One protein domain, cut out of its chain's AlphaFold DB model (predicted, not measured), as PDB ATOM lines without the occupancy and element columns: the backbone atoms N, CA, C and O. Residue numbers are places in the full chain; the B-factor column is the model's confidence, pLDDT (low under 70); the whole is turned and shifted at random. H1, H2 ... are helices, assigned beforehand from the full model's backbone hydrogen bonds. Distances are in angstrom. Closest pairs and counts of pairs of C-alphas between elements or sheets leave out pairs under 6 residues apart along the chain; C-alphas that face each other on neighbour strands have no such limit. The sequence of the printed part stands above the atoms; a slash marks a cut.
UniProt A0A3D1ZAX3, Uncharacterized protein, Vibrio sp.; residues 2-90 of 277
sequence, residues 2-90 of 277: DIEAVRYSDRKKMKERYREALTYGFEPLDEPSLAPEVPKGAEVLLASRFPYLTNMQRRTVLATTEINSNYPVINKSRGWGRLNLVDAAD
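What this domain is: This is residues 2 to 90 of the 277 residues of an uncharacterized protein of Vibrio sp. (UniProt A0A3D1ZAX3). A flat, all-helix body has H3 and H5 packed on H4, with two long links that hold no named element making up much of the rest; H2 reaches from this body toward one end of the longest axis, where residues 2 to 10, with H1 among them, stick out free. The first long link, residues 23 to 41, swings in a wide arc from the end of H2 to H3, and the second, residues 66 to 84, joins H4 to H5. The printed part has 89 residues with five named helices, in the order H1, H2, H3, H4, H5, and no named strand; under half of the residues, 39 of 89, are in named elements. The whole is compact, with a radius of gyration of the C-alphas of 14.0 A, and spans 40 by 37 by 15 A.

Where its parts are: H1 is residues 3 to 9, 10.2 A from first to last C-alpha, and begins with C-alpha 3 at (361.780, 243.464, 302.560). H2, residues 11 to 22, is the longest helix by residues and measures 16.4 A. H3 is residues 42 to 46 and measures 7.9 A. H4, residues 55 to 65, measures 15.7 A and begins with C-alpha 55 at (386.921, 266.135, 287.265). H5, residues 85 to 88, measures 4.7 A and ends with C-alpha 88 at (378.438, 261.781, 297.313).

How they stand to each other: H1 and H2 are close but not clearly touching; their closest C-alphas, those of Tyr 8 and Met 14, are 6.0 A apart, and their lines are about perpendicular at 79 degrees. H1 is apart from H3, H4 and H5. H2 only just touches H5, with 3 pairs of C-alphas within 8 A and with its residues 15 to 18 alone; the closest C-alphas are those of Lys 15 and Val 86, 6.5 A apart. H2 is apart from H3 and H4. H3 touches H4, the closest C-alphas being those of Glu 43 and Arg 58 at 5.3 A. H3 and H5 are close but not clearly touching, with the C-alphas of Leu 46 and Ala 88, their closest, 8.0 A apart. H4 touches H5, and their closest C-alphas, those of Thr 65 and Ala 88, are 5.6 A apart. In H1, H2 and H4 every O i to N i+4 pair is within hydrogen-bond range; in H3 it is 0 of 1, beside 2 of 2 O i to N i+3 pairs, and H5 is too short for an O i to N i+4 pair.

The domain as a whole: The two C-alphas farthest apart are those of Asp 2 and Glu 31, at 42.3 A. The printed part runs from residue 2 to residue 90 with no cut. The links H2 to H3 and H4 to H5, of 19 residues each, are long; H1 to H2 is tight and H3 to H4 is short. Without residues 2 to 10, which stand free, the body of 80 residues spans 38 by 27 by 15 A. The mean pLDDT of the printed part is 90.7, and residues 2 to 8 are under 70.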
ATOM      1  N   ASP A   2     358.376 243.252 299.404       55.66
ATOM      2  CA  ASP A   2     359.811 242.992 299.296       55.66
ATOM      3  C   ASP A   2     360.548 243.718 300.431       55.66
ATOM      4  O   ASP A   2     360.523 244.946 300.523       55.66
ATOM      5  N   ILE A   3     361.121 242.946 301.355       53.41
ATOM      6  CA  ILE A   3     361.780 243.464 302.560       53.41
ATOM      7  C   ILE A   3     363.033 244.266 302.175       53.41
ATOM      8  O   ILE A   3     363.392 245.212 302.881       53.41
ATOM      9  N   GLU A   4     363.664 243.961 301.035       51.84
ATOM     10  CA  GLU A   4     364.798 244.740 300.535       51.84
ATOM     11  C   GLU A   4     364.356 246.114 300.023       51.84
ATOM     12  O   GLU A   4     364.974 247.120 300.373       51.84
ATOM     13  N   ALA A   5     363.230 246.190 299.308       54.84
ATOM     14  CA  ALA A   5     362.678 247.458 298.823       54.84
ATOM     15  C   ALA A   5     362.342 248.430 299.973       54.84
ATOM     16  O   ALA A   5     362.627 249.622 299.875       54.84
ATOM     17  N   VAL A   6     361.820 247.926 301.099       59.75
ATOM     18  CA  VAL A   6     361.522 248.740 302.299       59.75
ATOM     19  C   VAL A   6     362.797 249.164 303.040       59.75
ATOM     20  O   VAL A   6     362.850 250.236 303.645       59.75
ATOM     21  N   ARG A   7     363.861 248.350 302.999       60.28
ATOM     22  CA  ARG A   7     365.131 248.671 303.667       60.28
ATOM     23  C   ARG A   7     365.806 249.885 303.030       60.28
ATOM     24  O   ARG A   7     366.362 250.710 303.758       60.28
ATOM     25  N   TYR A   8     365.763 250.004 301.704       66.69
ATOM     26  CA  TYR A   8     366.453 251.062 300.951       66.69
ATOM     27  C   TYR A   8     365.558 252.242 300.545       66.69
ATOM     28  O   TYR A   8     366.077 253.235 300.045       66.69
ATOM     29  N   SER A   9     364.246 252.184 300.799       73.81
ATOM     30  CA  SER A   9     363.331 253.293 300.495       73.81
ATOM     31  C   SER A   9     363.503 254.498 301.426       73.81
ATOM     32  O   SER A   9     363.232 255.628 301.033       73.81
ATOM     33  N   ASP A  10     363.956 254.275 302.663       86.38
ATOM     34  CA  ASP A  10     364.240 255.342 303.627       86.38
ATOM     35  C   ASP A  10     365.687 255.830 303.466       86.38
ATOM     36  O   ASP A  10     366.643 255.193 303.930       86.38
ATOM     37  N   ARG A  11     365.843 256.971 302.787       85.00
ATOM     38  CA  ARG A  11     367.151 257.540 302.437       85.00
ATOM     39  C   ARG A  11     367.988 257.897 303.666       85.00
ATOM     40  O   ARG A  11     369.194 257.659 303.657       85.00
ATOM     41  N   LYS A  12     367.364 258.405 304.733       88.69
ATOM     42  CA  LYS A  12     368.063 258.762 305.976       88.69
ATOM     43  C   LYS A  12     368.627 257.516 306.651       88.69
ATOM     44  O   LYS A  12     369.827 257.449 306.910       88.69
ATOM     45  N   LYS A  13     367.801 256.479 306.822       89.94
ATOM     46  CA  LYS A  13     368.269 255.198 307.381       89.94
ATOM     47  C   LYS A  13     369.314 254.527 306.491       89.94
ATOM     48  O   LYS A  13     370.175 253.814 306.995       89.94
ATOM     49  N   MET A  14     369.248 254.710 305.172       89.94
ATOM     50  CA  MET A  14     370.286 254.216 304.264       89.94
ATOM     51  C   MET A  14     371.634 254.895 304.523       89.94
ATOM     52  O   MET A  14     372.628 254.183 304.657       89.94
ATOM     53  N   LYS A  15     371.662 256.230 304.639       92.25
ATOM     54  CA  LYS A  15     372.876 256.995 304.968       92.25
ATOM     55  C   LYS A  15     373.464 256.582 306.316       92.25
ATOM     56  O   LYS A  15     374.658 256.311 306.397       92.25
ATOM     57  N   GLU A  16     372.626 256.446 307.344       91.88
ATOM     58  CA  GLU A  16     373.040 256.000 308.684       91.88
ATOM     59  C   GLU A  16     373.695 254.611 308.649       91.88
ATOM     60  O   GLU A  16     374.821 254.447 309.114       91.88
ATOM     61  N   ARG A  17     373.048 253.625 308.013       90.94
ATOM     62  CA  ARG A  17     373.605 252.265 307.885       90.94
ATOM     63  C   ARG A  17     374.888 252.223 307.062       90.94
ATOM     64  O   ARG A  17     375.783 251.442 307.368       90.94
ATOM     65  N   TYR A  18     374.967 253.008 305.987       92.56
ATOM     66  CA  TYR A  18     376.175 253.056 305.168       92.56
ATOM     67  C   TYR A  18     377.338 253.674 305.948       92.56
ATOM     68  O   TYR A  18     378.446 253.147 305.902       92.56
ATOM     69  N   ARG A  19     377.073 254.722 306.736       92.00
ATOM     70  CA  ARG A  19     378.065 255.321 307.632       92.00
ATOM     71  C   ARG A  19     378.549 254.329 308.688       92.00
ATOM     72  O   ARG A  19     379.754 254.185 308.840       92.00
ATOM     73  N   GLU A  20     377.647 253.603 309.347       92.50
ATOM     74  CA  GLU A  20     378.007 252.550 310.313       92.50
ATOM     75  C   GLU A  20     378.903 251.467 309.683       92.50
ATOM     76  O   GLU A  20     379.890 251.034 310.279       92.50
ATOM     77  N   ALA A  21     378.605 251.067 308.442       92.12
ATOM     78  CA  ALA A  21     379.421 250.109 307.703       92.12
ATOM     79  C   ALA A  21     380.809 250.667 307.339       92.12
ATOM     80  O   ALA A  21     381.800 249.950 307.464       92.12
ATOM     81  N   LEU A  22     380.899 251.936 306.921       92.44
ATOM     82  CA  LEU A  22     382.174 252.594 306.603       92.44
ATOM     83  C   LEU A  22     383.082 252.750 307.827       92.44
ATOM     84  O   LEU A  22     384.304 252.675 307.696       92.44
ATOM     85  N   THR A  23     382.503 252.962 309.009       92.31
ATOM     86  CA  THR A  23     383.255 253.105 310.262       92.31
ATOM     87  C   THR A  23     383.520 251.769 310.950       92.31
ATOM     88  O   THR A  23     384.170 251.746 311.992       92.31
ATOM     89  N   TYR A  24     383.045 250.650 310.389       90.62
ATOM     90  CA  TYR A  24     383.102 249.312 310.995       90.62
ATOM     91  C   TYR A  24     382.471 249.251 312.400       90.62
ATOM     92  O   TYR A  24     382.861 248.421 313.220       90.62
ATOM     93  N   GLY A  25     381.525 250.150 312.692       90.06
ATOM     94  CA  GLY A  25     380.936 250.313 314.023       90.06
ATOM     95  C   GLY A  25     381.881 250.904 315.077       90.06
ATOM     96  O   GLY A  25     381.559 250.862 316.262       90.06
ATOM     97  N   PHE A  26     383.046 251.433 314.688       91.50
ATOM     98  CA  PHE A  26     383.924 252.143 315.614       91.50
ATOM     99  C   PHE A  26     383.424 253.560 315.887       91.50
ATOM    100  O   PHE A  26     382.950 254.259 314.989       91.50
ATOM    101  N   GLU A  27     383.621 253.997 317.126       92.19
ATOM    102  CA  GLU A  27     383.473 255.392 317.531       92.19
ATOM    103  C   GLU A  27     384.668 256.235 317.045       92.19
ATOM    104  O   GLU A  27     385.773 255.698 316.877       92.19
ATOM    105  N   PRO A  28     384.480 257.548 316.819       92.75
ATOM    106  CA  PRO A  28     385.582 258.443 316.498       92.75
ATOM    107  C   PRO A  28     386.564 258.547 317.674       92.75
ATOM    108  O   PRO A  28     386.182 258.525 318.845       92.75
ATOM    109  N   LEU A  29     387.846 258.672 317.353       91.94
ATOM    110  CA  LEU A  29     388.922 258.918 318.306       91.94
ATOM    111  C   LEU A  29     388.866 260.362 318.825       91.94
ATOM    112  O   LEU A  29     388.426 261.274 318.119       91.94
ATOM    113  N   ASP A  30     389.380 260.568 320.040       94.56
ATOM    114  CA  ASP A  30     389.594 261.893 320.640       94.56
ATOM    115  C   ASP A  30     390.826 262.580 320.023       94.56
ATOM    116  O   ASP A  30     391.855 262.809 320.660       94.56
ATOM    117  N   GLU A  31     390.749 262.826 318.718       89.88
ATOM    118  CA  GLU A  31     391.731 263.570 317.942       89.88
ATOM    119  C   GLU A  31     391.019 264.461 316.911       89.88
ATOM    120  O   GLU A  31     389.924 264.122 316.440       89.88
ATOM    121  N   PRO A  32     391.612 265.608 316.538       90.75
ATOM    122  CA  PRO A  32     391.046 266.464 315.506       90.75
ATOM    123  C   PRO A  32     390.903 265.728 314.168       90.75
ATOM    124  O   PRO A  32     391.809 265.014 313.737       90.75
ATOM    125  N   SER A  33     389.788 265.963 313.469       90.12
ATOM    126  CA  SER A  33     389.649 265.523 312.079       90.12
ATOM    127  C   SER A  33     390.623 266.297 311.183       90.12
ATOM    128  O   SER A  33     390.854 267.493 311.358       90.12
ATOM    129  N   LEU A  34     391.189 265.603 310.207       92.38
ATOM    130  CA  LEU A  34     392.059 266.142 309.177       92.38
ATOM    131  C   LEU A  34     391.224 266.631 307.993       92.38
ATOM    132  O   LEU A  34     390.126 266.131 307.723       92.38
ATOM    133  N   ALA A  35     391.803 267.562 307.234       93.50
ATOM    134  CA  ALA A  35     391.232 268.021 305.975       93.50
ATOM    135  C   ALA A  35     390.905 266.836 305.037       93.50
ATOM    136  O   ALA A  35     391.570 265.792 305.116       93.50
ATOM    137  N   PRO A  36     389.894 266.966 304.161       94.50
ATOM    138  CA  PRO A  36     389.574 265.939 303.175       94.50
ATOM    139  C   PRO A  36     390.787 265.528 302.330       94.50
ATOM    140  O   PRO A  36     391.599 266.370 301.939       94.50
ATOM    141  N   GLU A  37     390.911 264.237 302.032       95.38
ATOM    142  CA  GLU A  37     391.981 263.690 301.190       95.38
ATOM    143  C   GLU A  37     391.361 262.829 300.089       95.38
ATOM    144  O   GLU A  37     391.150 261.637 300.266       95.38
ATOM    145  N   VAL A  38     391.125 263.407 298.912       97.38
ATOM    146  CA  VAL A  38     390.565 262.644 297.787       97.38
ATOM    147  C   VAL A  38     391.698 261.971 297.002       97.38
ATOM    148  O   VAL A  38     392.551 262.672 296.445       97.38
ATOM    149  N   PRO A  39     391.724 260.636 296.846       96.81
ATOM    150  CA  PRO A  39     392.749 259.962 296.051       96.81
ATOM    151  C   PRO A  39     392.718 260.394 294.581       96.81
ATOM    152  O   PRO A  39     391.649 260.625 294.013       96.81
ATOM    153  N   LYS A  40     393.876 260.497 293.916       96.00
ATOM    154  CA  LYS A  40     393.932 260.785 292.469       96.00
ATOM    155  C   LYS A  40     393.179 259.703 291.685       96.00
ATOM    156  O   LYS A  40     393.412 258.519 291.911       96.00
ATOM    157  N   GLY A  41     392.313 260.107 290.758       97.50
ATOM    158  CA  GLY A  41     391.499 259.194 289.956       97.50
ATOM    159  C   GLY A  41     390.166 258.815 290.601       97.50
ATOM    160  O   GLY A  41     389.313 258.286 289.900       97.50
ATOM    161  N   ALA A  42     389.932 259.111 291.886       98.44
ATOM    162  CA  ALA A  42     388.659 258.801 292.542       98.44
ATOM    163  C   ALA A  42     387.459 259.522 291.895       98.44
ATOM    164  O   ALA A  42     386.340 259.025 291.966       98.44
ATOM    165  N   GLU A  43     387.677 260.634 291.185       98.44
ATOM    166  CA  GLU A  43     386.637 261.343 290.430       98.44
ATOM    167  C   GLU A  43     385.883 260.473 289.418       98.44
ATOM    168  O   GLU A  43     384.735 260.780 289.094       98.44
ATOM    169  N   VAL A  44     386.489 259.384 288.929       98.38
ATOM    170  CA  VAL A  44     385.834 258.472 287.978       98.38
ATOM    171  C   VAL A  44     384.684 257.696 288.620       98.38
ATOM    172  O   VAL A  44     383.761 257.303 287.913       98.38
ATOM    173  N   LEU A  45     384.691 257.537 289.951       98.44
ATOM    174  CA  LEU A  45     383.606 256.895 290.703       98.44
ATOM    175  C   LEU A  45     382.281 257.648 290.564       98.44
ATOM    176  O   LEU A  45     381.217 257.057 290.715       98.44
ATOM    177  N   LEU A  46     382.348 258.948 290.263       98.75
ATOM    178  CA  LEU A  46     381.187 259.812 290.096       98.75
ATOM    179  C   LEU A  46     380.942 260.216 288.636       98.75
ATOM    180  O   LEU A  46     380.031 260.995 288.375       98.75
ATOM    181  N   ALA A  47     381.732 259.726 287.673       98.19
ATOM    182  CA  ALA A  47     381.670 260.203 286.289       98.19
ATOM    183  C   ALA A  47     380.321 259.920 285.610       98.19
ATOM    184  O   ALA A  47     379.800 260.787 284.920       98.19
ATOM    185  N   SER A  48     379.728 258.744 285.835       97.56
ATOM    186  CA  SER A  48     378.394 258.421 285.307       97.56
ATOM    187  C   SER A  48     377.261 259.043 286.120       97.56
ATOM    188  O   SER A  48     376.184 259.269 285.581       97.56
ATOM    189  N   ARG A  49     377.491 259.310 287.411       98.38
ATOM    190  CA  ARG A  49     376.501 259.921 288.303       98.38
ATOM    191  C   ARG A  49     376.361 261.419 288.042       98.38
ATOM    192  O   ARG A  49     375.243 261.912 288.058       98.38
ATOM    193  N   PHE A  50     377.470 262.109 287.791       98.75
ATOM    194  CA  PHE A  50     377.524 263.544 287.509       98.75
ATOM    195  C   PHE A  50     378.307 263.801 286.213       98.75
ATOM    196  O   PHE A  50     379.455 264.270 286.263       98.75
ATOM    197  N   PRO A  51     377.727 263.455 285.049       98.62
ATOM    198  CA  PRO A  51     378.398 263.598 283.758       98.62
ATOM    199  C   PRO A  51     378.690 265.063 283.398       98.62
ATOM    200  O   PRO A  51     379.726 265.339 282.801       98.62
ATOM    201  N   TYR A  52     377.850 265.994 283.856       98.69
ATOM    202  CA  TYR A  52     377.972 267.437 283.626       98.69
ATOM    203  C   TYR A  52     379.012 268.142 284.519       98.69
ATOM    204  O   TYR A  52     379.327 269.311 284.299       98.69
ATOM    205  N   LEU A  53     379.553 267.472 285.545       98.75
ATOM    206  CA  LEU A  53     380.594 268.052 286.402       98.75
ATOM    207  C   LEU A  53     381.992 267.819 285.818       98.75
ATOM    208  O   LEU A  53     382.290 266.785 285.217       98.75
ATOM    209  N   THR A  54     382.912 268.748 286.059       98.44
ATOM    210  CA  THR A  54     384.336 268.536 285.760       98.44
ATOM    211  C   THR A  54     384.961 267.505 286.708       98.44
ATOM    212  O   THR A  54     384.439 267.208 287.785       98.44
ATOM    213  N   ASN A  55     386.147 266.989 286.356       98.50
ATOM    214  CA  ASN A  55     386.921 266.135 287.265       98.50
ATOM    215  C   ASN A  55     387.158 266.819 288.616       98.50
ATOM    216  O   ASN A  55     386.974 266.186 289.647       98.50
ATOM    217  N   MET A  56     387.524 268.106 288.625       98.06
ATOM    218  CA  MET A  56     387.765 268.840 289.870       98.06
ATOM    219  C   MET A  56     386.493 268.947 290.712       98.06
ATOM    220  O   MET A  56     386.521 268.650 291.899       98.06
ATOM    221  N   GLN A  57     385.365 269.282 290.091       98.69
ATOM    222  CA  GLN A  57     384.073 269.352 290.771       98.69
ATOM    223  C   GLN A  57     383.658 268.014 291.384       98.69
ATOM    224  O   GLN A  57     383.285 267.977 292.554       98.69
ATOM    225  N   ARG A  58     383.821 266.897 290.660       98.81
ATOM    226  CA  ARG A  58     383.595 265.553 291.220       98.81
ATOM    227  C   ARG A  58     384.515 265.251 292.403       98.81
ATOM    228  O   ARG A  58     384.078 264.626 293.364       98.81
ATOM    229  N   ARG A  59     385.771 265.710 292.372       98.50
ATOM    230  CA  ARG A  59     386.671 265.602 293.535       98.50
ATOM    231  C   ARG A  59     386.166 266.436 294.705       98.50
ATOM    232  O   ARG A  59     386.224 265.952 295.823       98.50
ATOM    233  N   THR A  60     385.630 267.628 294.472       98.44
ATOM    234  CA  THR A  60     385.023 268.442 295.534       98.44
ATOM    235  C   THR A  60     383.781 267.773 296.130       98.44
ATOM    236  O   THR A  60     383.631 267.764 297.348       98.44
ATOM    237  N   VAL A  61     382.930 267.139 295.314       98.81
ATOM    238  CA  VAL A  61     381.801 266.333 295.821       98.81
ATOM    239  C   VAL A  61     382.303 265.225 296.747       98.81
ATOM    240  O   VAL A  61     381.824 265.110 297.870       98.81
ATOM    241  N   LEU A  62     383.310 264.454 296.317       98.75
ATOM    242  CA  LEU A  62     383.922 263.419 297.156       98.75
ATOM    243  C   LEU A  62     384.488 264.009 298.451       98.75
ATOM    244  O   LEU A  62     384.156 263.517 299.518       98.75
ATOM    245  N   ALA A  63     385.274 265.085 298.361       98.06
ATOM    246  CA  ALA A  63     385.913 265.727 299.508       98.06
ATOM    247  C   ALA A  63     384.900 266.205 300.558       98.06
ATOM    248  O   ALA A  63     385.083 265.970 301.748       98.06
ATOM    249  N   THR A  64     383.833 266.875 300.118       98.25
ATOM    250  CA  THR A  64     382.829 267.479 301.015       98.25
ATOM    251  C   THR A  64     381.933 266.438 301.677       98.25
ATOM    252  O   THR A  64     381.312 266.723 302.692       98.25
ATOM    253  N   THR A  65     381.897 265.217 301.142       98.06
ATOM    254  CA  THR A  65     381.077 264.116 301.663       98.06
ATOM    255  C   THR A  65     381.888 263.060 302.412       98.06
ATOM    256  O   THR A  65     381.306 262.105 302.924       98.06
ATOM    257  N   GLU A  66     383.214 263.208 302.516       96.44
ATOM    258  CA  GLU A  66     384.072 262.274 303.250       96.44
ATOM    259  C   GLU A  66     383.615 262.088 304.703       96.44
ATOM    260  O   GLU A  66     383.215 263.032 305.386       96.44
ATOM    261  N   ILE A  67     383.745 260.864 305.222       94.38
ATOM    262  CA  ILE A  67     383.671 260.664 306.671       94.38
ATOM    263  C   ILE A  67     384.909 261.266 307.354       94.38
ATOM    264  O   ILE A  67     386.003 261.340 306.774       94.38
ATOM    265  N   ASN A  68     384.733 261.691 308.607       92.31
ATOM    266  CA  ASN A  68     385.794 262.311 309.399       92.31
ATOM    267  C   ASN A  68     387.024 261.404 309.495       92.31
ATOM    268  O   ASN A  68     386.901 260.189 309.618       92.31
ATOM    269  N   SER A  69     388.226 261.976 309.473       92.88
ATOM    270  CA  SER A  69     389.451 261.166 309.472       92.88
ATOM    271  C   SER A  69     389.756 260.511 310.820       92.88
ATOM    272  O   SER A  69     390.645 259.669 310.881       92.88
ATOM    273  N   ASN A  70     389.086 260.936 311.893       91.81
ATOM    274  CA  ASN A  70     389.343 260.481 313.256       91.81
ATOM    275  C   ASN A  70     388.663 259.143 313.586       91.81
ATOM    276  O   ASN A  70     388.747 258.684 314.719       91.81
ATOM    277  N   TYR A  71     388.015 258.473 312.629       91.44
ATOM    278  CA  TYR A  71     387.638 257.076 312.834       91.44
ATOM    279  C   TYR A  71     388.875 256.155 312.744       91.44
ATOM    280  O   TYR A  71     389.762 256.366 311.906       91.44
ATOM    281  N   PRO A  72     388.955 255.094 313.569       87.00
ATOM    282  CA  PRO A  72     390.046 254.127 313.514       87.00
ATOM    283  C   PRO A  72     390.208 253.470 312.136       87.00
ATOM    284  O   PRO A  72     389.247 253.276 311.398       87.00
ATOM    285  N   VAL A  73     391.439 253.047 311.815       80.12
ATOM    286  CA  VAL A  73     391.807 252.228 310.633       80.12
ATOM    287  C   VAL A  73     391.664 252.931 309.271       80.12
ATOM    288  O   VAL A  73     392.456 252.650 308.370       80.12
ATOM    289  N   ILE A  74     390.756 253.896 309.112       83.44
ATOM    290  CA  ILE A  74     390.466 254.517 307.813       83.44
ATOM    291  C   ILE A  74     391.499 255.561 307.381       83.44
ATOM    292  O   ILE A  74     391.776 255.673 306.190       83.44
ATOM    293  N   ASN A  75     392.143 256.288 308.298       76.00
ATOM    294  CA  ASN A  75     393.059 257.375 307.922       76.00
ATOM    295  C   ASN A  75     394.332 256.868 307.211       76.00
ATOM    296  O   ASN A  75     394.927 257.542 306.373       76.00
ATOM    297  N   LYS A  76     394.731 255.613 307.461       80.75
ATOM    298  CA  LYS A  76     395.889 254.989 306.791       80.75
ATOM    299  C   LYS A  76     395.629 254.632 305.322       80.75
ATOM    300  O   LYS A  76     396.560 254.237 304.625       80.75
ATOM    301  N   SER A  77     394.392 254.784 304.850       81.81
ATOM    302  CA  SER A  77     393.984 254.469 303.478       81.81
ATOM    303  C   SER A  77     394.346 255.535 302.439       81.81
ATOM    304  O   SER A  77     394.074 255.316 301.261       81.81
ATOM    305  N   ARG A  78     394.953 256.668 302.842       87.19
ATOM    306  CA  ARG A  78     395.245 257.810 301.947       87.19
ATOM    307  C   ARG A  78     393.981 258.322 301.246       87.19
ATOM    308  O   ARG A  78     393.954 258.437 300.024       87.19
ATOM    309  N   GLY A  79     392.904 258.495 302.014       91.12
ATOM    310  CA  GLY A  79     391.613 258.969 301.511       91.12
ATOM    311  C   GLY A  79     390.602 257.902 301.091       91.12
ATOM    312  O   GLY A  79     389.401 258.105 301.238       91.12
ATOM    313  N   TRP A  80     391.044 256.732 300.614       94.19
ATOM    314  CA  TRP A  80     390.134 255.725 300.039       94.19
ATOM    315  C   TRP A  80     389.058 255.223 301.005       94.19
ATOM    316  O   TRP A  80     387.912 255.035 300.613       94.19
ATOM    317  N   GLY A  81     389.415 255.028 302.270       92.75
ATOM    318  CA  GLY A  81     388.507 254.593 303.328       92.75
ATOM    319  C   GLY A  81     387.590 255.697 303.850       92.75
ATOM    320  O   GLY A  81     386.714 255.400 304.653       92.75
ATOM    321  N   ARG A  82     387.786 256.953 303.422       94.50
ATOM    322  CA  ARG A  82     386.948 258.095 303.814       94.50
ATOM    323  C   ARG A  82     385.827 258.382 302.815       94.50
ATOM    324  O   ARG A  82     384.882 259.083 303.162       94.50
ATOM    325  N   LEU A  83     385.919 257.854 301.592       96.50
ATOM    326  CA  LEU A  83     384.957 258.128 300.526       96.50
ATOM    327  C   LEU A  83     383.566 257.590 300.882       96.50
ATOM    328  O   LEU A  83     383.355 256.381 300.970       96.50
ATOM    329  N   ASN A  84     382.598 258.492 301.019       96.94
ATOM    330  CA  ASN A  84     381.209 258.147 301.286       96.94
ATOM    331  C   ASN A  84     380.375 258.292 300.011       96.94
ATOM    332  O   ASN A  84     379.828 259.352 299.716       96.94
ATOM    333  N   LEU A  85     380.278 257.215 299.232       97.00
ATOM    334  CA  LEU A  85     379.631 257.272 297.919       97.00
ATOM    335  C   LEU A  85     378.108 257.443 297.987       97.00
ATOM    336  O   LEU A  85     377.511 257.900 297.015       97.00
ATOM    337  N   VAL A  86     377.480 257.105 299.117       95.38
ATOM    338  CA  VAL A  86     376.038 257.311 299.309       95.38
ATOM    339  C   VAL A  86     375.724 258.793 299.501       95.38
ATOM    340  O   VAL A  86     374.811 259.292 298.845       95.38
ATOM    341  N   ASP A  87     376.494 259.501 300.332       96.94
ATOM    342  CA  ASP A  87     376.359 260.958 300.462       96.94
ATOM    343  C   ASP A  87     376.845 261.669 299.189       96.94
ATOM    344  O   ASP A  87     376.172 262.576 298.707       96.94
ATOM    345  N   ALA A  88     377.939 261.211 298.567       98.50
ATOM    346  CA  ALA A  88     378.438 261.781 297.313       98.50
ATOM    347  C   ALA A  88     377.421 261.685 296.168       98.50
ATOM    348  O   ALA A  88     377.305 262.608 295.369       98.50
ATOM    349  N   ALA A  89     376.645 260.599 296.078       97.56
ATOM    350  CA  ALA A  89     375.609 260.442 295.055       97.56
ATOM    351  C   ALA A  89     374.446 261.448 295.189       97.56
ATOM    352  O   ALA A  89     373.663 261.592 294.245       97.56
ATOM    353  N   ASP A  90     374.337 262.140 296.327       97.44
ATOM    354  CA  ASP A  90     373.394 263.237 296.565       97.44
ATOM    355  C   ASP A  90     373.932 264.623 296.210       97.44
ATOM    356  O   ASP A  90     373.231 265.611 296.418       97.44
TER     357      ASP A  90